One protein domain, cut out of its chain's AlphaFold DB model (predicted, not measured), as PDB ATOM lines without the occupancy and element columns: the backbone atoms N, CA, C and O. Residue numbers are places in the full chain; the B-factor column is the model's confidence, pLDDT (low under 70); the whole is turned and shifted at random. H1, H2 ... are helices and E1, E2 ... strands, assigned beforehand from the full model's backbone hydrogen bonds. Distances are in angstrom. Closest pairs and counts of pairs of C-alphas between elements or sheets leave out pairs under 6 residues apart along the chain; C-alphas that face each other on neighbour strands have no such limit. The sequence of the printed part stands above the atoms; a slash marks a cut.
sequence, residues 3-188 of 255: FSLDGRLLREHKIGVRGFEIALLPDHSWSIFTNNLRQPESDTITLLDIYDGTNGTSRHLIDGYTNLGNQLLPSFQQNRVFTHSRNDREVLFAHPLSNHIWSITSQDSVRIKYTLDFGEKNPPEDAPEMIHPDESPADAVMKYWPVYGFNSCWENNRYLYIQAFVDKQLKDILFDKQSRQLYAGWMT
ATOM      1  N   PHE A   3     -11.388  -2.155 -29.726       93.44
ATOM      2  CA  PHE A   3     -11.771  -2.106 -31.134       93.44
ATOM      3  C   PHE A   3     -12.005  -0.659 -31.572       93.44
ATOM      4  O   PHE A   3     -12.390   0.185 -30.762       93.44
ATOM      5  N   SER A   4     -11.768  -0.360 -32.845       93.31
ATOM      6  CA  SER A   4     -12.259   0.863 -33.479       93.31
ATOM      7  C   SER A   4     -13.762   0.769 -33.747       93.31
ATOM      8  O   SER A   4     -14.353  -0.309 -33.699       93.31
ATOM      9  N   LEU A   5     -14.389   1.907 -34.063       93.00
ATOM     10  CA  LEU A   5     -15.827   1.971 -34.349       93.00
ATOM     11  C   LEU A   5     -16.243   1.167 -35.593       93.00
ATOM     12  O   LEU A   5     -17.387   0.742 -35.682       93.00
ATOM     13  N   ASP A   6     -15.324   0.929 -36.530       94.81
ATOM     14  CA  ASP A   6     -15.528   0.049 -37.691       94.81
ATOM     15  C   ASP A   6     -15.243  -1.437 -37.382       94.81
ATOM     16  O   ASP A   6     -15.217  -2.265 -38.291       94.81
ATOM     17  N   GLY A   7     -15.022  -1.786 -36.110       94.44
ATOM     18  CA  GLY A   7     -14.895  -3.165 -35.634       94.44
ATOM     19  C   GLY A   7     -13.495  -3.773 -35.743       94.44
ATOM     20  O   GLY A   7     -13.333  -4.968 -35.496       94.44
ATOM     21  N   ARG A   8     -12.458  -3.001 -36.091       96.12
ATOM     22  CA  ARG A   8     -11.086  -3.529 -36.174       96.12
ATOM     23  C   ARG A   8     -10.453  -3.621 -34.792       96.12
ATOM     24  O   ARG A   8     -10.515  -2.677 -34.010       96.12
ATOM     25  N   LEU A   9      -9.794  -4.743 -34.502       96.06
ATOM     26  CA  LEU A   9      -9.005  -4.898 -33.281       96.06
ATOM     27  C   LEU A   9      -7.806  -3.941 -33.323       96.06
ATOM     28  O   LEU A   9      -6.966  -4.027 -34.215       96.06
ATOM     29  N   LEU A  10      -7.730  -3.035 -32.350       94.44
ATOM     30  CA  LEU A  10      -6.645  -2.062 -32.223       94.44
ATOM     31  C   LEU A  10      -5.527  -2.591 -31.331       94.44
ATOM     32  O   LEU A  10      -4.350  -2.473 -31.664       94.44
ATOM     33  N   ARG A  11      -5.899  -3.136 -30.170       92.56
ATOM     34  CA  ARG A  11      -4.956  -3.700 -29.204       92.56
ATOM     35  C   ARG A  11      -5.644  -4.603 -28.196       92.56
ATOM     36  O   ARG A  11      -6.827  -4.449 -27.880       92.56
ATOM     37  N   GLU A  12      -4.845  -5.466 -27.596       91.56
ATOM     38  CA  GLU A  12      -5.195  -6.214 -26.399       91.56
ATOM     39  C   GLU A  12      -4.433  -5.635 -25.209       91.56
ATOM     40  O   GLU A  12      -3.282  -5.224 -25.336       91.56
ATOM     41  N   HIS A  13      -5.088  -5.564 -24.055       85.62
ATOM     42  CA  HIS A  13      -4.454  -5.167 -22.808       85.62
ATOM     43  C   HIS A  13      -4.811  -6.201 -21.750       85.62
ATOM     44  O   HIS A  13      -5.979  -6.564 -21.604       85.62
ATOM     45  N   LYS A  14      -3.793  -6.686 -21.040       85.19
ATOM     46  CA  LYS A  14      -3.959  -7.662 -19.969       85.19
ATOM     47  C   LYS A  14      -4.280  -6.932 -18.672       85.19
ATOM     48  O   LYS A  14      -3.506  -6.088 -18.242       85.19
ATOM     49  N   ILE A  15      -5.407  -7.273 -18.064       83.12
ATOM     50  CA  ILE A  15      -5.826  -6.723 -16.775       83.12
ATOM     51  C   ILE A  15      -5.223  -7.595 -15.668       83.12
ATOM     52  O   ILE A  15      -5.306  -8.822 -15.741       83.12
ATOM     53  N   GLY A  16      -4.579  -6.969 -14.678       80.12
ATOM     54  CA  GLY A  16      -3.941  -7.664 -13.548       80.12
ATOM     55  C   GLY A  16      -4.917  -8.193 -12.493       80.12
ATOM     56  O   GLY A  16      -4.513  -8.911 -11.587       80.12
ATOM     57  N   VAL A  17      -6.201  -7.868 -12.627       82.12
ATOM     58  CA  VAL A  17      -7.276  -8.192 -11.685       82.12
ATOM     59  C   VAL A  17      -8.256  -9.164 -12.338       82.12
ATOM     60  O   VAL A  17      -8.557  -9.056 -13.529       82.12
ATOM     61  N   ARG A  18      -8.766 -10.121 -11.558       83.50
ATOM     62  CA  ARG A  18      -9.808 -11.053 -12.010       83.50
ATOM     63  C   ARG A  18     -11.188 -10.423 -11.844       83.50
ATOM     64  O   ARG A  18     -11.516  -9.970 -10.755       83.50
ATOM     65  N   GLY A  19     -12.007 -10.460 -12.890       84.12
ATOM     66  CA  GLY A  19     -13.377  -9.962 -12.833       84.12
ATOM     67  C   GLY A  19     -14.228 -10.379 -14.025       84.12
ATOM     68  O   GLY A  19     -13.743 -11.034 -14.950       84.12
ATOM     69  N   PHE A  20     -15.502 -10.003 -13.969       83.62
ATOM     70  CA  PHE A  20     -16.549 -10.428 -14.903       83.62
ATOM     71  C   PHE A  20     -17.064  -9.284 -15.776       83.62
ATOM     72  O   PHE A  20     -17.412  -9.503 -16.934       83.62
ATOM     73  N   GLU A  21     -17.074  -8.067 -15.237       88.94
ATOM     74  CA  GLU A  21     -17.498  -6.857 -15.936       88.94
ATOM     75  C   GLU A  21     -16.499  -5.737 -15.648       88.94
ATOM     76  O   GLU A  21     -15.882  -5.705 -14.578       88.94
ATOM     77  N   ILE A  22     -16.321  -4.834 -16.612       91.31
ATOM     78  CA  ILE A  22     -15.417  -3.691 -16.493       91.31
ATOM     79  C   ILE A  22     -16.103  -2.410 -16.957       91.31
ATOM     80  O   ILE A  22     -16.831  -2.413 -17.950       91.31
ATOM     81  N   ALA A  23     -15.803  -1.301 -16.292       92.00
ATOM     82  CA  ALA A  23     -16.220   0.028 -16.705       92.00
ATOM     83  C   ALA A  23     -15.033   0.996 -16.687       92.00
ATOM     84  O   ALA A  23     -14.252   1.040 -15.737       92.00
ATOM     85  N   LEU A  24     -14.896   1.781 -17.757       91.56
ATOM     86  CA  LEU A  24     -13.892   2.840 -17.839       91.56
ATOM     87  C   LEU A  24     -14.338   4.036 -16.995       91.56
ATOM     88  O   LEU A  24     -15.445   4.543 -17.194       91.56
ATOM     89  N   LEU A  25     -13.464   4.482 -16.095       92.75
ATOM     90  CA  LEU A  25     -13.666   5.650 -15.250       92.75
ATOM     91  C   LEU A  25     -13.186   6.941 -15.944       92.75
ATOM     92  O   LEU A  25     -12.403   6.887 -16.899       92.75
ATOM     93  N   PRO A  26     -13.641   8.121 -15.480       89.62
ATOM     94  CA  PRO A  26     -13.235   9.418 -16.030       89.62
ATOM     95  C   PRO A  26     -11.729   9.693 -15.994       89.62
ATOM     96  O   PRO A  26     -11.220  10.393 -16.864       89.62
ATOM     97  N   ASP A  27     -11.024   9.157 -14.997       91.00
ATOM     98  CA  ASP A  27      -9.566   9.253 -14.855       91.00
ATOM     99  C   ASP A  27      -8.808   8.200 -15.685       91.00
ATOM    100  O   ASP A  27      -7.591   8.085 -15.577       91.00
ATOM    101  N   HIS A  28      -9.526   7.454 -16.532       89.56
ATOM    102  CA  HIS A  28      -9.040   6.361 -17.373       89.56
ATOM    103  C   HIS A  28      -8.625   5.078 -16.644       89.56
ATOM    104  O   HIS A  28      -8.195   4.129 -17.311       89.56
ATOM    105  N   SER A  29      -8.818   4.996 -15.328       92.50
ATOM    106  CA  SER A  29      -8.733   3.726 -14.606       92.50
ATOM    107  C   SER A  29      -9.946   2.831 -14.910       92.50
ATOM    108  O   SER A  29     -10.938   3.261 -15.512       92.50
ATOM    109  N   TRP A  30      -9.858   1.546 -14.566       93.25
ATOM    110  CA  TRP A  30     -10.912   0.561 -14.816       93.25
ATOM    111  C   TRP A  30     -11.525   0.084 -13.520       93.25
ATOM    112  O   TRP A  30     -10.844  -0.512 -12.695       93.25
ATOM    113  N   SER A  31     -12.827   0.288 -13.399       93.75
ATOM    114  CA  SER A  31     -13.658  -0.334 -12.385       93.75
ATOM    115  C   SER A  31     -13.961  -1.771 -12.791       93.75
ATOM    116  O   SER A  31     -14.390  -2.006 -13.920       93.75
ATOM    117  N   ILE A  32     -13.703  -2.731 -11.905       92.00
ATOM    118  CA  ILE A  32     -13.755  -4.164 -12.194       92.00
ATOM    119  C   ILE A  32     -14.644  -4.840 -11.161       92.00
ATOM    120  O   ILE A  32     -14.338  -4.854  -9.969       92.00
ATOM    121  N   PHE A  33     -15.730  -5.443 -11.636       89.94
ATOM    122  CA  PHE A  33     -16.584  -6.274 -10.799       89.94
ATOM    123  C   PHE A  33     -15.946  -7.651 -10.638       89.94
ATOM    124  O   PHE A  33     -15.795  -8.402 -11.608       89.94
ATOM    125  N   THR A  34     -15.558  -7.973  -9.408       85.94
ATOM    126  CA  THR A  34     -14.793  -9.182  -9.087       85.94
ATOM    127  C   THR A  34     -15.679 -10.333  -8.614       85.94
ATOM    128  O   THR A  34     -15.201 -11.458  -8.556       85.94
ATOM    129  N   ASN A  35     -16.971 -10.091  -8.350       80.62
ATOM    130  CA  ASN A  35     -17.972 -11.099  -7.967       80.62
ATOM    131  C   ASN A  35     -17.511 -12.038  -6.837       80.62
ATOM    132  O   ASN A  35     -17.589 -13.262  -6.961       80.62
ATOM    133  N   ASN A  36     -16.992 -11.469  -5.746       79.31
ATOM    134  CA  ASN A  36     -16.562 -12.223  -4.568       79.31
ATOM    135  C   ASN A  36     -15.400 -13.203  -4.826       79.31
ATOM    136  O   ASN A  36     -15.240 -14.203  -4.119       79.31
ATOM    137  N   LEU A  37     -14.579 -12.942  -5.849       75.25
ATOM    138  CA  LEU A  37     -13.379 -13.732  -6.110       75.25
ATOM    139  C   LEU A  37     -12.282 -13.400  -5.100       75.25
ATOM    140  O   LEU A  37     -11.977 -12.234  -4.842       75.25
ATOM    141  N   ARG A  38     -11.626 -14.446  -4.588       75.38
ATOM    142  CA  ARG A  38     -10.373 -14.290  -3.851       75.38
ATOM    143  C   ARG A  38      -9.274 -13.813  -4.797       75.38
ATOM    144  O   ARG A  38      -8.989 -14.466  -5.810       75.38
ATOM    145  N   GLN A  39      -8.635 -12.704  -4.445       73.44
ATOM    146  CA  GLN A  39      -7.526 -12.171  -5.222       73.44
ATOM    147  C   GLN A  39      -6.254 -13.009  -4.995       73.44
ATOM    148  O   GLN A  39      -5.977 -13.406  -3.862       73.44
ATOM    149  N   PRO A  40      -5.466 -13.306  -6.050       66.31
ATOM    150  CA  PRO A  40      -4.326 -14.223  -5.947       66.31
ATOM    151  C   PRO A  40      -3.207 -13.762  -5.006       66.31
ATOM    152  O   PRO A  40      -2.450 -14.600  -4.525       66.31
ATOM    153  N   GLU A  41      -3.071 -12.450  -4.790       68.44
ATOM    154  CA  GLU A  41      -1.907 -11.849  -4.124       68.44
ATOM    155  C   GLU A  41      -2.179 -11.382  -2.687       68.44
ATOM    156  O   GLU A  41      -1.231 -11.145  -1.942       68.44
ATOM    157  N   SER A  42      -3.444 -11.261  -2.279       68.94
ATOM    158  CA  SER A  42      -3.815 -10.594  -1.023       68.94
ATOM    159  C   SER A  42      -4.696 -11.425  -0.089       68.94
ATOM    160  O   SER A  42      -5.013 -10.945   0.993       68.94
ATOM    161  N   ASP A  43      -5.116 -12.640  -0.469       70.50
ATOM    162  CA  ASP A  43      -6.142 -13.440   0.240       70.50
ATOM    163  C   ASP A  43      -7.469 -12.686   0.503       70.50
ATOM    164  O   ASP A  43      -8.401 -13.247   1.085       70.50
ATOM    165  N   THR A  44      -7.593 -11.444   0.028       79.75
ATOM    166  CA  THR A  44      -8.781 -10.614   0.165       79.75
ATOM    167  C   THR A  44      -9.831 -11.049  -0.842       79.75
ATOM    168  O   THR A  44      -9.539 -11.427  -1.982       79.75
ATOM    169  N   ILE A  45     -11.078 -11.004  -0.394       82.62
ATOM    170  CA  ILE A  45     -12.256 -11.226  -1.218       82.62
ATOM    171  C   ILE A  45     -12.855  -9.848  -1.457       82.62
ATOM    172  O   ILE A  45     -13.042  -9.092  -0.507       82.62
ATOM    173  N   THR A  46     -13.121  -9.505  -2.713       85.88
ATOM    174  CA  THR A  46     -13.649  -8.185  -3.079       85.88
ATOM    175  C   THR A  46     -14.920  -8.320  -3.904       85.88
ATOM    176  O   THR A  46     -15.165  -9.365  -4.511       85.88
ATOM    177  N   LEU A  47     -15.745  -7.273  -3.922       86.00
ATOM    178  CA  LEU A  47     -16.812  -7.105  -4.918       86.00
ATOM    179  C   LEU A  47     -16.370  -6.171  -6.040       86.00
ATOM    180  O   LEU A  47     -16.797  -6.333  -7.185       86.00
ATOM    181  N   LEU A  48     -15.519  -5.200  -5.702       90.12
ATOM    182  CA  LEU A  48     -15.084  -4.155  -6.607       90.12
ATOM    183  C   LEU A  48     -13.612  -3.806  -6.399       90.12
ATOM    184  O   LEU A  48     -13.208  -3.343  -5.327       90.12
ATOM    185  N   ASP A  49     -12.863  -3.916  -7.489       90.94
ATOM    186  CA  ASP A  49     -11.484  -3.459  -7.593       90.94
ATOM    187  C   ASP A  49     -11.381  -2.361  -8.655       90.94
ATOM    188  O   ASP A  49     -12.102  -2.376  -9.654       90.94
ATOM    189  N   ILE A  50     -10.441  -1.435  -8.475       91.62
ATOM    190  CA  ILE A  50     -10.007  -0.518  -9.527       91.62
ATOM    191  C   ILE A  50      -8.618  -0.917 -10.003       91.62
ATOM    192  O   ILE A  50      -7.745  -1.217  -9.191       91.62
ATOM    193  N   TYR A  51      -8.402  -0.891 -11.314       91.25
ATOM    194  CA  TYR A  51      -7.106  -1.111 -11.941       91.25
ATOM    195  C   TYR A  51      -6.701   0.103 -12.776       91.25
ATOM    196  O   TYR A  51      -7.389   0.487 -13.723       91.25
ATOM    197  N   ASP A  52      -5.553   0.684 -12.453       90.19
ATOM    198  CA  ASP A  52      -4.906   1.706 -13.265       90.19
ATOM    199  C   ASP A  52      -3.991   1.031 -14.296       90.19
ATOM    200  O   ASP A  52      -2.910   0.530 -13.981       90.19
ATOM    201  N   GLY A  53      -4.417   1.041 -15.561       83.62
ATOM    202  CA  GLY A  53      -3.647   0.469 -16.665       83.62
ATOM    203  C   GLY A  53      -2.396   1.259 -17.063       83.62
ATOM    204  O   GLY A  53      -1.589   0.737 -17.834       83.62
ATOM    205  N   THR A  54      -2.219   2.496 -16.584       84.56
ATOM    206  CA  THR A  54      -1.006   3.297 -16.807       84.56
ATOM    207  C   THR A  54       0.114   2.869 -15.869       84.56
ATOM    208  O   THR A  54       1.237   2.666 -16.330       84.56
ATOM    209  N   ASN A  55      -0.194   2.687 -14.584       84.56
ATOM    210  CA  ASN A  55       0.796   2.326 -13.566       84.56
ATOM    211  C   ASN A  55       0.823   0.823 -13.242       84.56
ATOM    212  O   ASN A  55       1.745   0.356 -12.575       84.56
ATOM    213  N   GLY A  56      -0.162   0.057 -13.723       83.69
ATOM    214  CA  GLY A  56      -0.306  -1.371 -13.435       83.69
ATOM    215  C   GLY A  56      -0.708  -1.659 -11.988       83.69
ATOM    216  O   GLY A  56      -0.485  -2.767 -11.506       83.69
ATOM    217  N   THR A  57      -1.256  -0.670 -11.283       86.69
ATOM    218  CA  THR A  57      -1.626  -0.762  -9.868       86.69
ATOM    219  C   THR A  57      -3.105  -1.070  -9.709       86.69
ATOM    220  O   THR A  57      -3.932  -0.576 -10.475       86.69
ATOM    221  N   SER A  58      -3.450  -1.847  -8.687       86.12
ATOM    222  CA  SER A  58      -4.834  -2.102  -8.297       86.12
ATOM    223  C   SER A  58      -5.137  -1.565  -6.901       86.12
ATOM    224  O   SER A  58      -4.254  -1.454  -6.047       86.12
ATOM    225  N   ARG A  59      -6.407  -1.233  -6.672       87.88
ATOM    226  CA  ARG A  59      -6.939  -0.843  -5.369       87.88
ATOM    227  C   ARG A  59      -8.266  -1.545  -5.115       87.88
ATOM    228  O   ARG A  59      -9.120  -1.596  -5.993       87.88
ATOM    229  N   HIS A  60      -8.444  -2.030  -3.895       86.25
ATOM    230  CA  HIS A  60      -9.703  -2.601  -3.426       86.25
ATOM    231  C   HIS A  60     -10.570  -1.480  -2.856       86.25
ATOM    232  O   HIS A  60     -10.095  -0.703  -2.021       86.25
ATOM    233  N   LEU A  61     -11.806  -1.358  -3.342       82.62
ATOM    234  CA  LEU A  61     -12.721  -0.295  -2.916       82.62
ATOM    235  C   LEU A  61     -13.951  -0.818  -2.180       82.62
ATOM    236  O   LEU A  61     -14.476  -0.103  -1.329       82.62
ATOM    237  N   ILE A  62     -14.410  -2.030  -2.500       86.25
ATOM    238  CA  ILE A  62     -15.549  -2.654  -1.821       86.25
ATOM    239  C   ILE A  62     -15.179  -4.092  -1.471       86.25
ATOM    240  O   ILE A  62     -14.938  -4.919  -2.361       86.25
ATOM    241  N   ASP A  63     -15.146  -4.359  -0.169       86.12
ATOM    242  CA  ASP A  63     -14.888  -5.680   0.387       86.12
ATOM    243  C   ASP A  63     -15.989  -6.663  -0.014       86.12
ATOM    244  O   ASP A  63     -17.154  -6.302  -0.196       86.12
ATOM    245  N   GLY A  64     -15.592  -7.914  -0.201       82.38
ATOM    246  CA  GLY A  64     -16.502  -9.020  -0.434       82.38
ATOM    247  C   GLY A  64     -16.864  -9.756   0.842       82.38
ATOM    248  O   GLY A  64     -16.429  -9.443   1.946       82.38
ATOM    249  N   TYR A  65     -17.688 -10.773   0.667       80.81
ATOM    250  CA  TYR A  65     -18.272 -11.543   1.743       80.81
ATOM    251  C   TYR A  65     -17.409 -12.758   2.057       80.81
ATOM    252  O   TYR A  65     -17.389 -13.747   1.311       80.81
ATOM    253  N   THR A  66     -16.715 -12.686   3.189       77.75
ATOM    254  CA  THR A  66     -15.726 -13.685   3.612       77.75
ATOM    255  C   THR A  66     -16.311 -15.097   3.718       77.75
ATOM    256  O   THR A  66     -15.699 -16.055   3.241       77.75
ATOM    257  N   ASN A  67     -17.520 -15.231   4.276       72.25
ATOM    258  CA  ASN A  67     -18.163 -16.532   4.514       72.25
ATOM    259  C   ASN A  67     -18.650 -17.222   3.232       72.25
ATOM    260  O   ASN A  67     -18.800 -18.442   3.215       72.25
ATOM    261  N   LEU A  68     -18.820 -16.468   2.141       71.25
ATOM    262  CA  LEU A  68     -19.192 -16.992   0.826       71.25
ATOM    263  C   LEU A  68     -17.983 -17.336  -0.054       71.25
ATOM    264  O   LEU A  68     -18.139 -17.511  -1.259       71.25
ATOM    265  N   GLY A  69     -16.768 -17.370   0.503       62.50
ATOM    266  CA  GLY A  69     -15.514 -17.416  -0.252       62.50
ATOM    267  C   GLY A  69     -15.540 -18.287  -1.519       62.50
ATOM    268  O   GLY A  69     -15.767 -19.493  -1.460       62.50
ATOM    269  N   ASN A  70     -15.251 -17.662  -2.668       64.38
ATOM    270  CA  ASN A  70     -15.234 -18.255  -4.014       64.38
ATOM    271  C   ASN A  70     -16.574 -18.801  -4.549       64.38
ATOM    272  O   ASN A  70     -16.589 -19.365  -5.646       64.38
ATOM    273  N   GLN A  71     -17.689 -18.647  -3.833       69.81
ATOM    274  CA  GLN A  71     -19.010 -18.937  -4.381       69.81
ATOM    275  C   GLN A  71     -19.454 -17.792  -5.292       69.81
ATOM    276  O   GLN A  71     -19.310 -16.617  -4.952       69.81
ATOM    277  N   LEU A  72     -19.993 -18.144  -6.460       66.06
ATOM    278  CA  LEU A  72     -20.567 -17.160  -7.369       66.06
ATOM    279  C   LEU A  72     -21.795 -16.545  -6.718       66.06
ATOM    280  O   LEU A  72     -22.719 -17.257  -6.314       66.06
ATOM    281  N   LEU A  73     -21.800 -15.217  -6.650       71.00
ATOM    282  CA  LEU A  73     -22.978 -14.516  -6.197       71.00
ATOM    283  C   LEU A  73     -24.071 -14.614  -7.261       71.00
ATOM    284  O   LEU A  73     -23.802 -14.756  -8.460       71.00
ATOM    285  N   PRO A  74     -25.318 -14.602  -6.810       67.81
ATOM    286  CA  PRO A  74     -26.430 -14.956  -7.655       67.81
ATOM    287  C   PRO A  74     -26.822 -13.791  -8.577       67.81
ATOM    288  O   PRO A  74     -26.773 -12.624  -8.190       67.81
ATOM    289  N   SER A  75     -27.221 -14.129  -9.805       64.12
ATOM    290  CA  SER A  75     -27.680 -13.198 -10.841       64.12
ATOM    291  C   SER A  75     -28.974 -13.708 -11.468       64.12
ATOM    292  O   SER A  75     -29.129 -14.915 -11.656       64.12
ATOM    293  N   PHE A  76     -29.907 -12.801 -11.771       58.84
ATOM    294  CA  PHE A  76     -31.298 -13.179 -12.031       58.84
ATOM    295  C   PHE A  76     -31.774 -12.883 -13.445       58.84
ATOM    296  O   PHE A  76     -32.507 -13.711 -13.978       58.84
ATOM    297  N   GLN A  77     -31.398 -11.752 -14.068       56.41
ATOM    298  CA  GLN A  77     -31.940 -11.395 -15.394       56.41
ATOM    299  C   GLN A  77     -31.024 -10.563 -16.309       56.41
ATOM    300  O   GLN A  77     -30.920 -10.889 -17.490       56.41
ATOM    301  N   GLN A  78     -30.341  -9.523 -15.818       54.62
ATOM    302  CA  GLN A  78     -29.388  -8.747 -16.624       54.62
ATOM    303  C   GLN A  78     -28.102  -8.493 -15.837       54.62
ATOM    304  O   GLN A  78     -28.106  -7.808 -14.828       54.62
ATOM    305  N   ASN A  79     -26.982  -9.028 -16.320       60.53
ATOM    306  CA  ASN A  79     -25.658  -8.756 -15.760       60.53
ATOM    307  C   ASN A  79     -25.153  -7.392 -16.247       60.53
ATOM    308  O   ASN A  79     -24.272  -7.338 -17.103       60.53
ATOM    309  N   ARG A  80     -25.750  -6.300 -15.765       74.56
ATOM    310  CA  ARG A  80     -25.081  -4.998 -15.786       74.56
ATOM    311  C   ARG A  80     -24.959  -4.489 -14.370       74.56
ATOM    312  O   ARG A  80     -25.908  -3.954 -13.801       74.56
ATOM    313  N   VAL A  81     -23.765  -4.660 -13.825       84.81
ATOM    314  CA  VAL A  81     -23.409  -4.100 -12.519       84.81
ATOM    315  C   VAL A  81     -22.920  -2.662 -12.645       84.81
ATOM    316  O   VAL A  81     -22.927  -1.943 -11.648       84.81
ATOM    317  N   PHE A  82     -22.529  -2.234 -13.856       89.62
ATOM    318  CA  PHE A  82     -22.076  -0.878 -14.134       89.62
ATOM    319  C   PHE A  82     -22.994  -0.115 -15.087       89.62
ATOM    320  O   PHE A  82     -23.361  -0.602 -16.159       89.62
ATOM    321  N   THR A  83     -23.244   1.147 -14.741       89.62
ATOM    322  CA  THR A  83     -23.916   2.105 -15.625       89.62
ATOM    323  C   THR A  83     -23.178   3.435 -15.637       89.62
ATOM    324  O   THR A  83     -22.907   4.021 -14.592       89.62
ATOM    325  N   HIS A  84     -22.863   3.940 -16.830       87.94
ATOM    326  CA  HIS A  84     -22.254   5.260 -16.990       87.94
ATOM    327  C   HIS A  84     -23.303   6.358 -16.833       87.94
ATOM    328  O   HIS A  84     -24.157   6.538 -17.700       87.94
ATOM    329  N   SER A  85     -23.184   7.156 -15.773       83.44
ATOM    330  CA  SER A  85     -23.935   8.405 -15.662       83.44
ATOM    331  C   SER A  85     -23.211   9.478 -16.471       83.44
ATOM    332  O   SER A  85     -22.152   9.987 -16.086       83.44
ATOM    333  N   ARG A  86     -23.761   9.801 -17.650       70.38
ATOM    334  CA  ARG A  86     -23.132  10.729 -18.610       70.38
ATOM    335  C   ARG A  86     -22.927  12.132 -18.044       70.38
ATOM    336  O   ARG A  86     -21.933  12.775 -18.370       70.38
ATOM    337  N   ASN A  87     -23.849  12.589 -17.201       69.88
ATOM    338  CA  ASN A  87     -23.869  13.966 -16.705       69.88
ATOM    339  C   ASN A  87     -22.933  14.165 -15.514       69.88
ATOM    340  O   ASN A  87     -22.192  15.146 -15.472       69.88
ATOM    341  N   ASP A  88     -22.897  13.193 -14.606       67.50
ATOM    342  CA  ASP A  88     -22.080  13.272 -13.395       67.50
ATOM    343  C   ASP A  88     -20.634  12.808 -13.623       67.50
ATOM    344  O   ASP A  88     -19.810  12.896 -12.715       67.50
ATOM    345  N   ARG A  89     -20.306  12.353 -14.848       85.00
ATOM    346  CA  ARG A  89     -19.014  11.740 -15.198       85.00
ATOM    347  C   ARG A  89     -18.620  10.727 -14.134       85.00
ATOM    348  O   ARG A  89     -17.577  10.836 -13.501       85.00
ATOM    349  N   GLU A  90     -19.485   9.755 -13.926       91.81
ATOM    350  CA  GLU A  90     -19.268   8.706 -12.943       91.81
ATOM    351  C   GLU A  90     -19.788   7.382 -13.479       91.81
ATOM    352  O   GLU A  90     -20.589   7.318 -14.419       91.81
ATOM    353  N   VAL A  91     -19.318   6.318 -12.852       93.31
ATOM    354  CA  VAL A  91     -19.863   4.985 -13.027       93.31
ATOM    355  C   VAL A  91     -20.658   4.654 -11.777       93.31
ATOM    356  O   VAL A  91     -20.138   4.725 -10.662       93.31
ATOM    357  N   LEU A  92     -21.921   4.298 -11.971       92.75
ATOM    358  CA  LEU A  92     -22.722   3.680 -10.934       92.75
ATOM    359  C   LEU A  92     -22.368   2.204 -10.853       92.75
ATOM    360  O   LEU A  92     -22.313   1.531 -11.881       92.75
ATOM    361  N   PHE A  93     -22.173   1.715  -9.639       91.06
ATOM    362  CA  PHE A  93     -22.050   0.301  -9.333       91.06
ATOM    363  C   PHE A  93     -23.221  -0.123  -8.450       91.06
ATOM    364  O   PHE A  93     -23.498   0.523  -7.438       91.06
ATOM    365  N   ALA A  94     -23.904  -1.196  -8.832       87.19
ATOM    366  CA  ALA A  94     -24.958  -1.817  -8.041       87.19
ATOM    367  C   ALA A  94     -24.637  -3.298  -7.837       87.19
ATOM    368  O   ALA A  94     -24.108  -3.959  -8.732       87.19
ATOM    369  N   HIS A  95     -24.963  -3.817  -6.656       83.19
ATOM    370  CA  HIS A  95     -24.672  -5.195  -6.291       83.19
ATOM    371  C   HIS A  95     -25.955  -5.916  -5.847       83.19
ATOM    372  O   HIS A  95     -26.657  -5.384  -4.991       83.19
ATOM    373  N   PRO A  96     -26.256  -7.135  -6.339       77.50
ATOM    374  CA  PRO A  96     -27.515  -7.822  -6.034       77.50
ATOM    375  C   PRO A  96     -27.806  -8.005  -4.535       77.50
ATOM    376  O   PRO A  96     -28.958  -7.971  -4.114       77.50
ATOM    377  N   LEU A  97     -26.772  -8.181  -3.714       79.19
ATOM    378  CA  LEU A  97     -26.911  -8.417  -2.269       79.19
ATOM    379  C   LEU A  97     -26.735  -7.164  -1.392       79.19
ATOM    380  O   LEU A  97     -26.568  -7.292  -0.189       79.19
ATOM    381  N   SER A  98     -26.738  -5.959  -1.966       80.56
ATOM    382  CA  SER A  98     -26.592  -4.709  -1.205       80.56
ATOM    383  C   SER A  98     -27.690  -3.738  -1.581       80.56
ATOM    384  O   SER A  98     -27.947  -3.582  -2.762       80.56
ATOM    385  N   ASN A  99     -28.275  -3.022  -0.623       83.00
ATOM    386  CA  ASN A  99     -29.222  -1.934  -0.888       83.00
ATOM    387  C   ASN A  99     -28.566  -0.586  -1.226       83.00
ATOM    388  O   ASN A  99     -29.255   0.437  -1.301       83.00
ATOM    389  N   HIS A 100     -27.256  -0.579  -1.459       87.38
ATOM    390  CA  HIS A 100     -26.509   0.593  -1.884       87.38
ATOM    391  C   HIS A 100     -26.226   0.588  -3.386       87.38
ATOM    392  O   HIS A 100     -25.901  -0.434  -3.991       87.38
ATOM    393  N   ILE A 101     -26.280   1.785  -3.966       89.94
ATOM    394  CA  ILE A 101     -25.731   2.088  -5.286       89.94
ATOM    395  C   ILE A 101     -24.562   3.039  -5.066       89.94
ATOM    396  O   ILE A 101     -24.725   4.136  -4.513       89.94
ATOM    397  N   TRP A 102     -23.381   2.620  -5.497       92.69
ATOM    398  CA  TRP A 102     -22.154   3.387  -5.358       92.69
ATOM    399  C   TRP A 102     -21.895   4.233  -6.600       92.69
ATOM    400  O   TRP A 102     -22.148   3.805  -7.718       92.69
ATOM    401  N   SER A 103     -21.363   5.431  -6.392       94.31
ATOM    402  CA  SER A 103     -20.813   6.311  -7.419       94.31
ATOM    403  C   SER A 103     -19.294   6.217  -7.368       94.31
ATOM    404  O   SER A 103     -18.696   6.352  -6.295       94.31
ATOM    405  N   ILE A 104     -18.692   5.961  -8.528       94.62
ATOM    406  CA  ILE A 104     -17.252   5.813  -8.710       94.62
ATOM    407  C   ILE A 104     -16.793   6.837  -9.748       94.62
ATOM    408  O   ILE A 104     -17.236   6.816 -10.900       94.62
ATOM    409  N   THR A 105     -15.900   7.740  -9.349       93.06
ATOM    410  CA  THR A 105     -15.413   8.829 -10.220       93.06
ATOM    411  C   THR A 105     -13.924   8.733 -10.535       93.06
ATOM    412  O   THR A 105     -13.464   9.352 -11.493       93.06
ATOM    413  N   SER A 106     -13.168   7.984  -9.737       91.19
ATOM    414  CA  SER A 106     -11.733   7.766  -9.916       91.19
ATOM    415  C   SER A 106     -11.279   6.538  -9.134       91.19
ATOM    416  O   SER A 106     -12.041   5.988  -8.334       91.19
ATOM    417  N   GLN A 107     -10.012   6.162  -9.296       88.69
ATOM    418  CA  GLN A 107      -9.370   5.096  -8.521       88.69
ATOM    419  C   GLN A 107      -9.460   5.258  -6.995       88.69
ATOM    420  O   GLN A 107      -9.380   4.273  -6.267       88.69
ATOM    421  N   ASP A 108      -9.645   6.488  -6.509       88.44
ATOM    422  CA  ASP A 108      -9.622   6.823  -5.083       88.44
ATOM    423  C   ASP A 108     -10.985   7.297  -4.558       88.44
ATOM    424  O   ASP A 108     -11.097   7.683  -3.394       88.44
ATOM    425  N   SER A 109     -12.018   7.302  -5.405       90.00
ATOM    426  CA  SER A 109     -13.305   7.924  -5.101       90.00
ATOM    427  C   SER A 109     -14.453   6.957  -5.346       90.00
ATOM    428  O   SER A 109     -14.938   6.815  -6.469       90.00
ATOM    429  N   VAL A 110     -14.899   6.339  -4.251       92.25
ATOM    430  CA  VAL A 110     -16.149   5.586  -4.154       92.25
ATOM    431  C   VAL A 110     -16.998   6.176  -3.034       92.25
ATOM    432  O   VAL A 110     -16.502   6.481  -1.948       92.25
ATOM    433  N   ARG A 111     -18.293   6.348  -3.288       93.44
ATOM    434  CA  ARG A 111     -19.263   6.765  -2.268       93.44
ATOM    435  C   ARG A 111     -20.610   6.120  -2.518       93.44
ATOM    436  O   ARG A 111     -20.970   5.868  -3.662       93.44
ATOM    437  N   ILE A 112     -21.389   5.928  -1.465       92.94
ATOM    438  CA  ILE A 112     -22.800   5.570  -1.606       92.94
ATOM    439  C   ILE A 112     -23.535   6.796  -2.168       92.94
ATOM    440  O   ILE A 112     -23.518   7.863  -1.552       92.94
ATOM    441  N   LYS A 113     -24.143   6.662  -3.353       93.38
ATOM    442  CA  LYS A 113     -24.971   7.711  -3.975       93.38
ATOM    443  C   LYS A 113     -26.438   7.544  -3.602       93.38
ATOM    444  O   LYS A 113     -27.094   8.521  -3.253       93.38
ATOM    445  N   TYR A 114     -26.928   6.305  -3.641       91.19
ATOM    446  CA  TYR A 114     -28.296   5.962  -3.271       91.19
ATOM    447  C   TYR A 114     -28.309   4.801  -2.282       91.19
ATOM    448  O   TYR A 114     -27.498   3.883  -2.375       91.19
ATOM    449  N   THR A 115     -29.252   4.857  -1.346       88.94
ATOM    450  CA  THR A 115     -29.625   3.736  -0.480       88.94
ATOM    451  C   THR A 115     -31.108   3.499  -0.674       88.94
ATOM    452  O   THR A 115     -31.889   4.449  -0.587       88.94
ATOM    453  N   LEU A 116     -31.490   2.261  -0.965       83.50
ATOM    454  CA  LEU A 116     -32.892   1.884  -1.030       83.50
ATOM    455  C   LEU A 116     -33.331   1.280   0.289       83.50
ATOM    456  O   LEU A 116     -32.714   0.348   0.798       83.50
ATOM    457  N   ASP A 117     -34.411   1.830   0.821       84.81
ATOM    458  CA  ASP A 117     -34.991   1.396   2.077       84.81
ATOM    459  C   ASP A 117     -36.336   0.708   1.817       84.81
ATOM    460  O   ASP A 117     -37.333   1.340   1.466       84.81
ATOM    461  N   PHE A 118     -36.340  -0.611   1.974       78.75
ATOM    462  CA  PHE A 118     -37.506  -1.486   1.925       78.75
ATOM    463  C   PHE A 118     -38.078  -1.775   3.329       78.75
ATOM    464  O   PHE A 118     -38.884  -2.695   3.496       78.75
ATOM    465  N   GLY A 119     -37.666  -1.018   4.351       81.75
ATOM    466  CA  GLY A 119     -38.074  -1.193   5.742       81.75
ATOM    467  C   GLY A 119     -37.601  -2.526   6.320       81.75
ATOM    468  O   GLY A 119     -36.441  -2.907   6.189       81.75
ATOM    469  N   GLU A 120     -38.521  -3.280   6.927       77.19
ATOM    470  CA  GLU A 120     -38.243  -4.611   7.501       77.19
ATOM    471  C   GLU A 120     -37.784  -5.647   6.462       77.19
ATOM    472  O   GLU A 120     -37.312  -6.723   6.822       77.19
ATOM    473  N   LYS A 121     -37.938  -5.336   5.170       73.81
ATOM    474  CA  LYS A 121     -37.564  -6.218   4.064       73.81
ATOM    475  C   LYS A 121     -36.196  -5.912   3.463       73.81
ATOM    476  O   LYS A 121     -35.838  -6.548   2.474       73.81
ATOM    477  N   ASN A 122     -35.449  -4.953   4.010       75.31
ATOM    478  CA  ASN A 122     -34.087  -4.697   3.556       75.31
ATOM    479  C   ASN A 122     -33.229  -5.970   3.636       75.31
ATOM    480  O   ASN A 122     -33.399  -6.766   4.568       75.31
ATOM    481  N   PRO A 123     -32.269  -6.150   2.711       70.69
ATOM    482  CA  PRO A 123     -31.129  -7.002   2.998       70.69
ATOM    483  C   PRO A 123     -30.521  -6.566   4.348       70.69
ATOM    484  O   PRO A 123     -30.416  -5.361   4.589       70.69
ATOM    485  N   PRO A 124     -30.167  -7.494   5.252       63.97
ATOM    486  CA  PRO A 124     -29.397  -7.172   6.445       63.97
ATOM    487  C   PRO A 124     -28.169  -6.330   6.091       63.97
ATOM    488  O   PRO A 124     -27.593  -6.506   5.018       63.97
ATOM    489  N   GLU A 125     -27.739  -5.474   7.017       62.75
ATOM    490  CA  GLU A 125     -26.532  -4.651   6.844       62.75
ATOM    491  C   GLU A 125     -25.294  -5.509   6.478       62.75
ATOM    492  O   GLU A 125     -24.460  -5.057   5.699       62.75
ATOM    493  N   ASP A 126     -25.263  -6.782   6.914       56.38
ATOM    494  CA  ASP A 126     -24.191  -7.771   6.677       56.38
ATOM    495  C   ASP A 126     -24.635  -9.014   5.852       56.38
ATOM    496  O   ASP A 126     -24.174 -10.142   6.064       56.38
ATOM    497  N   ALA A 127     -25.596  -8.863   4.935       63.22
ATOM    498  CA  ALA A 127     -26.246  -9.973   4.221       63.22
ATOM    499  C   ALA A 127     -25.382 -10.612   3.117       63.22
ATOM    500  O   ALA A 127     -25.609 -10.363   1.928       63.22
ATOM    501  N   PRO A 128     -24.370 -11.425   3.466       64.19
ATOM    502  CA  PRO A 128     -24.522 -12.872   3.439       64.19
ATOM    503  C   PRO A 128     -23.624 -13.646   4.418       64.19
ATOM    504  O   PRO A 128     -23.423 -14.850   4.255       64.19
ATOM    505  N   GLU A 129     -23.113 -13.001   5.470       63.31
ATOM    506  CA  GLU A 129     -22.308 -13.695   6.486       63.31
ATOM    507  C   GLU A 129     -23.094 -14.780   7.237       63.31
ATOM    508  O   GLU A 129     -22.501 -15.707   7.788       63.31
ATOM    509  N   MET A 130     -24.426 -14.700   7.211       63.12
ATOM    510  CA  MET A 130     -25.335 -15.683   7.804       63.12
ATOM    511  C   MET A 130     -25.581 -16.926   6.931       63.12
ATOM    512  O   MET A 130     -26.216 -17.866   7.407       63.12
ATOM    513  N   ILE A 131     -25.128 -16.948   5.670       72.44
ATOM    514  CA  ILE A 131     -25.294 -18.115   4.791       72.44
ATOM    515  C   ILE A 131     -24.217 -19.140   5.135       72.44
ATOM    516  O   ILE A 131     -23.028 -18.820   5.187       72.44
ATOM    517  N   HIS A 132     -24.630 -20.386   5.357       72.19
ATOM    518  CA  HIS A 132     -23.674 -21.454   5.599       72.19
ATOM    519  C   HIS A 132     -22.858 -21.775   4.330       72.19
ATOM    520  O   HIS A 132     -23.421 -21.787   3.236       72.19
ATOM    521  N   PRO A 133     -21.554 -22.102   4.443       72.88
ATOM    522  CA  PRO A 133     -20.703 -22.388   3.281       72.88
ATOM    523  C   PRO A 133     -21.139 -23.578   2.407       72.88
ATOM    524  O   PRO A 133     -20.621 -23.747   1.305       72.88
ATOM    525  N   ASP A 134     -22.030 -24.442   2.892       77.06
ATOM    526  CA  ASP A 134     -22.612 -25.570   2.160       77.06
ATOM    527  C   ASP A 134     -23.963 -25.245   1.498       77.06
ATOM    528  O   ASP A 134     -24.456 -26.041   0.698       77.06
ATOM    529  N   GLU A 135     -24.546 -24.077   1.779       77.69
ATOM    530  CA  GLU A 135     -25.773 -23.599   1.145       77.69
ATOM    531  C   GLU A 135     -25.443 -22.756  -0.097       77.69
ATOM    532  O   GLU A 135     -24.509 -21.955  -0.110       77.69
ATOM    533  N   SER A 136     -26.219 -22.931  -1.168       77.69
ATOM    534  CA  SER A 136     -26.128 -22.072  -2.352       77.69
ATOM    535  C   SER A 136     -26.549 -20.644  -1.983       77.69
ATOM    536  O   SER A 136     -27.658 -20.474  -1.463       77.69
ATOM    537  N   PRO A 137     -25.758 -19.599  -2.307       75.19
ATOM    538  CA  PRO A 137     -26.158 -18.212  -2.072       75.19
ATOM    539  C   PRO A 137     -27.491 -17.882  -2.737       75.19
ATOM    540  O   PRO A 137     -28.319 -17.189  -2.158       75.19
ATOM    541  N   ALA A 138     -27.736 -18.425  -3.934       76.06
ATOM    542  CA  ALA A 138     -28.998 -18.229  -4.633       76.06
ATOM    543  C   ALA A 138     -30.185 -18.745  -3.804       76.06
ATOM    544  O   ALA A 138     -31.155 -18.013  -3.596       76.06
ATOM    545  N   ASP A 139     -30.072 -19.971  -3.291       77.50
ATOM    546  CA  ASP A 139     -31.138 -20.641  -2.544       77.50
ATOM    547  C   ASP A 139     -31.357 -19.997  -1.176       77.50
ATOM    548  O   ASP A 139     -32.499 -19.739  -0.792       77.50
ATOM    549  N   ALA A 140     -30.272 -19.674  -0.469       76.25
ATOM    550  CA  ALA A 140     -30.320 -18.991   0.814       76.25
ATOM    551  C   ALA A 140     -31.013 -17.628   0.688       76.25
ATOM    552  O   ALA A 140     -31.942 -17.335   1.442       76.25
ATOM    553  N   VAL A 141     -30.644 -16.819  -0.311       73.81
ATOM    554  CA  VAL A 141     -31.293 -15.518  -0.510       73.81
ATOM    555  C   VAL A 141     -32.765 -15.697  -0.899       73.81
ATOM    556  O   VAL A 141     -33.617 -15.015  -0.338       73.81
ATOM    557  N   MET A 142     -33.110 -16.670  -1.753       74.12
ATOM    558  CA  MET A 142     -34.512 -16.970  -2.104       74.12
ATOM    559  C   MET A 142     -35.353 -17.454  -0.910       74.12
ATOM    560  O   MET A 142     -36.588 -17.341  -0.925       74.12
ATOM    561  N   LYS A 143     -34.705 -18.054   0.093       76.56
ATOM    562  CA  LYS A 143     -35.343 -18.637   1.275       76.56
ATOM    563  C   LYS A 143     -35.492 -17.638   2.418       76.56
ATOM    564  O   LYS A 143     -36.545 -17.637   3.055       76.56
ATOM    565  N   TYR A 144     -34.467 -16.830   2.683       73.62
ATOM    566  CA  TYR A 144     -34.396 -15.988   3.880       73.62
ATOM    567  C   TYR A 144     -34.598 -14.497   3.612       73.62
ATOM    568  O   TYR A 144     -35.009 -13.795   4.535       73.62
ATOM    569  N   TRP A 145     -34.352 -14.005   2.392       74.94
ATOM    570  CA  TRP A 145     -34.447 -12.573   2.103       74.94
ATOM    571  C   TRP A 145     -35.700 -12.214   1.296       74.94
ATOM    572  O   TRP A 145     -35.899 -12.714   0.188       74.94
ATOM    573  N   PRO A 146     -36.576 -11.346   1.846       64.25
ATOM    574  CA  PRO A 146     -37.791 -10.919   1.165       64.25
ATOM    575  C   PRO A 146     -37.488  -9.965   0.006       64.25
ATOM    576  O   PRO A 146     -38.213  -9.981  -0.981       64.25
ATOM    577  N   VAL A 147     -36.417  -9.171   0.080       63.72
ATOM    578  CA  VAL A 147     -35.889  -8.413  -1.060       63.72
ATOM    579  C   VAL A 147     -34.594  -9.059  -1.506       63.72
ATOM    580  O   VAL A 147     -33.659  -9.249  -0.733       63.72
ATOM    581  N   TYR A 148     -34.560  -9.377  -2.782       63.47
ATOM    582  CA  TYR A 148     -33.460  -9.980  -3.483       63.47
ATOM    583  C   TYR A 148     -33.058  -9.008  -4.592       63.47
ATOM    584  O   TYR A 148     -33.888  -8.614  -5.397       63.47
ATOM    585  N   GLY A 149     -31.782  -8.654  -4.705       60.44
ATOM    586  CA  GLY A 149     -31.223  -8.393  -6.030       60.44
ATOM    587  C   GLY A 149     -31.624  -7.089  -6.682       60.44
ATOM    588  O   GLY A 149     -32.640  -7.020  -7.367       60.44
ATOM    589  N   PHE A 150     -30.725  -6.115  -6.625       68.31
ATOM    590  CA  PHE A 150     -30.564  -5.189  -7.740       68.31
ATOM    591  C   PHE A 150     -30.212  -5.991  -8.978       68.31
ATOM    592  O   PHE A 150     -29.114  -6.538  -9.074       68.31
ATOM    593  N   ASN A 151     -31.154  -6.083  -9.906       68.94
ATOM    594  CA  ASN A 151     -30.883  -6.681 -11.203       68.94
ATOM    595  C   ASN A 151     -30.132  -5.703 -12.086       68.94
ATOM    596  O   ASN A 151     -29.263  -6.103 -12.847       68.94
ATOM    597  N   SER A 152     -30.474  -4.425 -11.991       76.31
ATOM    598  CA  SER A 152     -29.921  -3.403 -12.860       76.31
ATOM    599  C   SER A 152     -30.365  -2.022 -12.399       76.31
ATOM    600  O   SER A 152     -31.388  -1.851 -11.727       76.31
ATOM    601  N   CYS A 153     -29.560  -1.026 -12.748       87.62
ATOM    602  CA  CYS A 153     -29.789   0.364 -12.397       87.62
ATOM    603  C   CYS A 153     -29.440   1.244 -13.593       87.62
ATOM    604  O   CYS A 153     -28.348   1.130 -14.146       87.62
ATOM    605  N   TRP A 154     -30.328   2.171 -13.942       88.38
ATOM    606  CA  TRP A 154     -30.064   3.201 -14.937       88.38
ATOM    607  C   TRP A 154     -30.424   4.564 -14.399       88.38
ATOM    608  O   TRP A 154     -31.425   4.750 -13.712       88.38
ATOM    609  N   GLU A 155     -29.599   5.541 -14.738       89.75
ATOM    610  CA  GLU A 155     -29.761   6.895 -14.257       89.75
ATOM    611  C   GLU A 155     -29.580   7.879 -15.406       89.75
ATOM    612  O   GLU A 155     -28.638   7.779 -16.189       89.75
ATOM    613  N   ASN A 156     -30.468   8.867 -15.466       89.19
ATOM    614  CA  ASN A 156     -30.303  10.040 -16.310       89.19
ATOM    615  C   ASN A 156     -30.646  11.329 -15.551       89.19
ATOM    616  O   ASN A 156     -30.744  11.322 -14.321       89.19
ATOM    617  N   ASN A 157     -30.806  12.458 -16.246       88.50
ATOM    618  CA  ASN A 157     -31.077  13.738 -15.583       88.50
ATOM    619  C   ASN A 157     -32.441  13.789 -14.892       88.50
ATOM    620  O   ASN A 157     -32.628  14.572 -13.962       88.50
ATOM    621  N   ARG A 158     -33.392  12.965 -15.330       89.44
ATOM    622  CA  ARG A 158     -34.771  12.990 -14.845       89.44
ATOM    623  C   ARG A 158     -35.103  11.825 -13.923       89.44
ATOM    624  O   ARG A 158     -35.846  12.005 -12.966       89.44
ATOM    625  N   TYR A 159     -34.531  10.661 -14.180       90.25
ATOM    626  CA  TYR A 159     -34.930   9.411 -13.565       90.25
ATOM    627  C   TYR A 159     -33.741   8.656 -12.984       90.25
ATOM    628  O   TYR A 159     -32.633   8.672 -13.523       90.25
ATOM    629  N   LEU A 160     -34.005   7.955 -11.889       90.88
ATOM    630  CA  LEU A 160     -33.260   6.778 -11.470       90.88
ATOM    631  C   LEU A 160     -34.222   5.594 -11.590       90.88
ATOM    632  O   LEU A 160     -35.217   5.538 -10.871       90.88
ATOM    633  N   TYR A 161     -33.953   4.690 -12.522       88.94
ATOM    634  CA  TYR A 161     -34.689   3.447 -12.691       88.94
ATOM    635  C   TYR A 161     -33.876   2.302 -12.099       88.94
ATOM    636  O   TYR A 161     -32.666   2.193 -12.309       88.94
ATOM    637  N   ILE A 162     -34.559   1.417 -11.393       86.50
ATOM    638  CA  ILE A 162     -33.991   0.270 -10.714       86.50
ATOM    639  C   ILE A 162     -34.924  -0.909 -10.941       86.50
ATOM    640  O   ILE A 162     -36.132  -0.799 -10.739       86.50
ATOM    641  N   GLN A 163     -34.357  -2.052 -11.296       82.81
ATOM    642  CA  GLN A 163     -35.088  -3.306 -11.259       82.81
ATOM    643  C   GLN A 163     -34.642  -4.103 -10.036       82.81
ATOM    644  O   GLN A 163     -33.449  -4.364  -9.861       82.81
ATOM    645  N   ALA A 164     -35.599  -4.474  -9.191       80.88
ATOM    646  CA  ALA A 164     -35.356  -5.227  -7.967       80.88
ATOM    647  C   ALA A 164     -36.295  -6.431  -7.874       80.88
ATOM    648  O   ALA A 164     -37.393  -6.410  -8.427       80.88
ATOM    649  N   PHE A 165     -35.905  -7.480  -7.160       77.38
ATOM    650  CA  PHE A 165     -36.772  -8.627  -6.908       77.38
ATOM    651  C   PHE A 165     -37.306  -8.553  -5.468       77.38
ATOM    652  O   PHE A 165     -36.574  -8.664  -4.497       77.38
ATOM    653  N   VAL A 166     -38.604  -8.319  -5.297       77.19
ATOM    654  CA  VAL A 166     -39.257  -8.118  -3.994       77.19
ATOM    655  C   VAL A 166     -40.347  -9.167  -3.812       77.19
ATOM    656  O   VAL A 166     -41.212  -9.328  -4.670       77.19
ATOM    657  N   ASP A 167     -40.305  -9.893  -2.700       76.12
ATOM    658  CA  ASP A 167     -41.188 -11.010  -2.347       76.12
ATOM    659  C   ASP A 167     -41.337 -12.038  -3.477       76.12
ATOM    660  O   ASP A 167     -42.438 -12.476  -3.818       76.12
ATOM    661  N   LYS A 168     -40.211 -12.431  -4.076       73.88
ATOM    662  CA  LYS A 168     -40.153 -13.359  -5.215       73.88
ATOM    663  C   LYS A 168     -40.791 -12.836  -6.512       73.88
ATOM    664  O   LYS A 168     -41.112 -13.626  -7.400       73.88
ATOM    665  N   GLN A 169     -40.989 -11.525  -6.626       75.62
ATOM    666  CA  GLN A 169     -41.515 -10.875  -7.822       75.62
ATOM    667  C   GLN A 169     -40.570  -9.785  -8.302       75.62
ATOM    668  O   GLN A 169     -40.064  -8.995  -7.515       75.62
ATOM    669  N   LEU A 170     -40.398  -9.681  -9.614       77.31
ATOM    670  CA  LEU A 170     -39.702  -8.548 -10.201       77.31
ATOM    671  C   LEU A 170     -40.531  -7.272 -10.002       77.31
ATOM    672  O   LEU A 170     -41.744  -7.267 -10.233       77.31
ATOM    673  N   LYS A 171     -39.882  -6.206  -9.551       80.81
ATOM    674  CA  LYS A 171     -40.453  -4.875  -9.381       80.81
ATOM    675  C   LYS A 171     -39.579  -3.867 -10.102       80.81
ATOM    676  O   LYS A 171     -38.364  -3.818  -9.913       80.81
ATOM    677  N   ASP A 172     -40.243  -3.040 -10.884       83.75
ATOM    678  CA  ASP A 172     -39.676  -1.842 -11.463       83.75
ATOM    679  C   ASP A 172     -39.842  -0.717 -10.439       83.75
ATOM    680  O   ASP A 172     -40.936  -0.486  -9.911       83.75
ATOM    681  N   ILE A 173     -38.742  -0.046 -10.125       86.81
ATOM    682  CA  ILE A 173     -38.680   1.085  -9.208       86.81
ATOM    683  C   ILE A 173     -38.159   2.274 -10.003       86.81
ATOM    684  O   ILE A 173     -37.091   2.219 -10.603       86.81
ATOM    685  N   LEU A 174     -38.904   3.370  -9.990       89.25
ATOM    686  CA  LEU A 174     -38.549   4.594 -10.687       89.25
ATOM    687  C   LEU A 174     -38.633   5.758  -9.721       89.25
ATOM    688  O   LEU A 174     -39.699   6.077  -9.200       89.25
ATOM    689  N   PHE A 175     -37.512   6.428  -9.529       91.25
ATOM    690  CA  PHE A 175     -37.452   7.691  -8.826       91.25
ATOM    691  C   PHE A 175     -37.389   8.834  -9.838       91.25
ATOM    692  O   PHE A 175     -36.406   8.976 -10.570       91.25
ATOM    693  N   ASP A 176     -38.438   9.654  -9.880       91.69
ATOM    694  CA  ASP A 176     -38.437  10.920 -10.607       91.69
ATOM    695  C   ASP A 176     -37.728  11.980  -9.760       91.69
ATOM    696  O   ASP A 176     -38.211  12.415  -8.711       91.69
ATOM    697  N   LYS A 177     -36.562  12.412 -10.238       91.62
ATOM    698  CA  LYS A 177     -35.691  13.371  -9.557       91.62
ATOM    699  C   LYS A 177     -36.297  14.771  -9.490       91.62
ATOM    700  O   LYS A 177     -35.970  15.519  -8.570       91.62
ATOM    701  N   GLN A 178     -37.154  15.134 -10.446       90.00
ATOM    702  CA  GLN A 178     -37.760  16.465 -10.511       90.00
ATOM    703  C   GLN A 178     -38.908  16.588  -9.512       90.00
ATOM    704  O   GLN A 178     -38.924  17.512  -8.699       90.00
ATOM    705  N   SER A 179     -39.849  15.643  -9.548       92.38
ATOM    706  CA  SER A 179     -40.992  15.626  -8.627       92.38
ATOM    707  C   SER A 179     -40.648  15.052  -7.248       92.38
ATOM    708  O   SER A 179     -41.404  15.246  -6.297       92.38
ATOM    709  N   ARG A 180     -39.489  14.385  -7.123       92.31
ATOM    710  CA  ARG A 180     -39.037  13.644  -5.934       92.31
ATOM    711  C   ARG A 180     -40.020  12.547  -5.522       92.31
ATOM    712  O   ARG A 180     -40.196  12.291  -4.331       92.31
ATOM    713  N   GLN A 181     -40.657  11.914  -6.504       91.31
ATOM    714  CA  GLN A 181     -41.601  10.822  -6.291       91.31
ATOM    715  C   GLN A 181     -40.977   9.484  -6.672       91.31
ATOM    716  O   GLN A 181     -40.228   9.381  -7.642       91.31
ATOM    717  N   LEU A 182     -41.289   8.463  -5.875       88.69
ATOM    718  CA  LEU A 182     -40.900   7.082  -6.124       88.69
ATOM    719  C   LEU A 182     -42.137   6.297  -6.556       88.69
ATOM    720  O   LEU A 182     -43.138   6.265  -5.839       88.69
ATOM    721  N   TYR A 183     -42.039   5.640  -7.700       86.88
ATOM    722  CA  TYR A 183     -43.036   4.714  -8.215       86.88
ATOM    723  C   TYR A 183     -42.454   3.307  -8.144       86.88
ATOM    724  O   TYR A 183     -41.311   3.092  -8.543       86.88
ATOM    725  N   ALA A 184     -43.224   2.351  -7.637       83.69
ATOM    726  CA  ALA A 184     -42.817   0.955  -7.559       83.69
ATOM    727  C   ALA A 184     -43.974   0.059  -7.997       83.69
ATOM    728  O   ALA A 184     -45.106   0.231  -7.540       83.69
ATOM    729  N   GLY A 185     -43.705  -0.901  -8.875       77.44
ATOM    730  CA  GLY A 185     -44.741  -1.788  -9.391       77.44
ATOM    731  C   GLY A 185     -44.255  -2.643 -10.547       77.44
ATOM    732  O   GLY A 185     -43.059  -2.762 -10.786       77.44
ATOM    733  N   TRP A 186     -45.201  -3.255 -11.250       69.69
ATOM    734  CA  TRP A 186     -44.929  -3.780 -12.580       69.69
ATOM    735  C   TRP A 186     -45.195  -2.634 -13.550       69.69
ATOM    736  O   TRP A 186     -46.346  -2.220 -13.696       69.69
ATOM    737  N   MET A 187     -44.144  -2.045 -14.122       63.03
ATOM    738  CA  MET A 187     -44.314  -0.950 -15.075       63.03
ATOM    739  C   MET A 187     -44.655  -1.554 -16.432       63.03
ATOM    740  O   MET A 187     -43.785  -1.909 -17.225       63.03
ATOM    741  N   THR A 188     -45.950  -1.727 -16.665       62.34
ATOM    742  CA  THR A 188     -46.486  -2.054 -17.982       62.34
ATOM    743  C   THR A 188     -46.616  -0.778 -18.798       62.34
ATOM    744  O   THR A 188     -46.984   0.268 -18.264       62.34
TER     745      THR A 188
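Overview. This is residues 3 to 188 of the 255 residues of an uncharacterized protein of Bacteroides coprophilus DSM 18228 = JCM 13818 (UniProt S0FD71). Three twisted four-stranded sheets stand in a row, each partly face to face with the next, fanned like three neighbouring blades of a propeller that is not closed into a ring. E2, E6 and E10 begin the blades and lie nearer together than the strands that end them; one short helix, H1, grazes the third blade, and residues 4 to 10 stick out at the first blade's end of the row. The printed part has 186 residues, in the order E1 to E9, H1, E10 to E13; the sheets E2 E3 E4 E5, E6 E7 E8 E9 and E10 E11 E12 E13 are antiparallel throughout. The class is mostly strand, with 86 residues in named elements, under half. The whole is compact, with a radius of gyration of the C-alphas of 17.2 A and spans of 46 by 45 by 30 A.

Along the chain. One sheet holds E10, residues 147 to 155, 21.1 A long; E11, 159 to 166, 20.4 A; E12, 169 to 176, 22.2 A; and E13, 181 to 185, ending at C-alpha 185 (-44.741, -1.788, -9.391). E6 is 82 to 85, E7 90 to 94, E8 100 to 106, 18.3 A, and E9 109 to 115, 17.5 A. E2 begins at C-alpha 21 (-17.498, -6.857, -15.936) and ends at 24; E3 is 30 to 33, E4 46 to 52, 16.7 A, and E5 57 to 63, 17.5 A. E1 is 9 to 11, and H1 is 137 to 144.

Arrangement. Each sheet is a meander, each strand the antiparallel neighbour of the one before, and together they form a stack of sheets, face to face in turn. In the strongly twisted sheet E10 to E13, E10 bends by 59 degrees at residue 151; N 161 and O 154 are 2.8 A apart across E10 and E11, within hydrogen-bond range. This sheet faces E6 to E9, with best planes 38 degrees apart; the closest C-alphas of E6 and E10, Ser 85 and Glu 155, are 6.2 A apart. In the strongly twisted sheet E6 to E9, N 93 and O 102 are 2.8 A apart across E7 and E8. It faces E2 to E5, with best planes 8 degrees apart; the closest C-alphas of E2 and E6, Ala 23 and Phe 82, are 6.5 A apart. N 50 and O 59 are 2.8 A apart across E4 and E5. H1 only grazes the sheet E10 to E13, with residues 138 to 142; in it every O i to N i+4 pair is within hydrogen-bond range. E1 pairs with no named strand and is apart from E2.

Size, cuts and confidence. The farthest C-alphas, Arg 8 and Glu 120, are 51.4 A apart. The printed part has no cut. The links E3 to E4, E5 to E6 and E9 to H1 are long. Mean pLDDT of the printed part is 81.5; 31 residues are under 70, among them 74 to 79, 124 to 130 and 146 to 151.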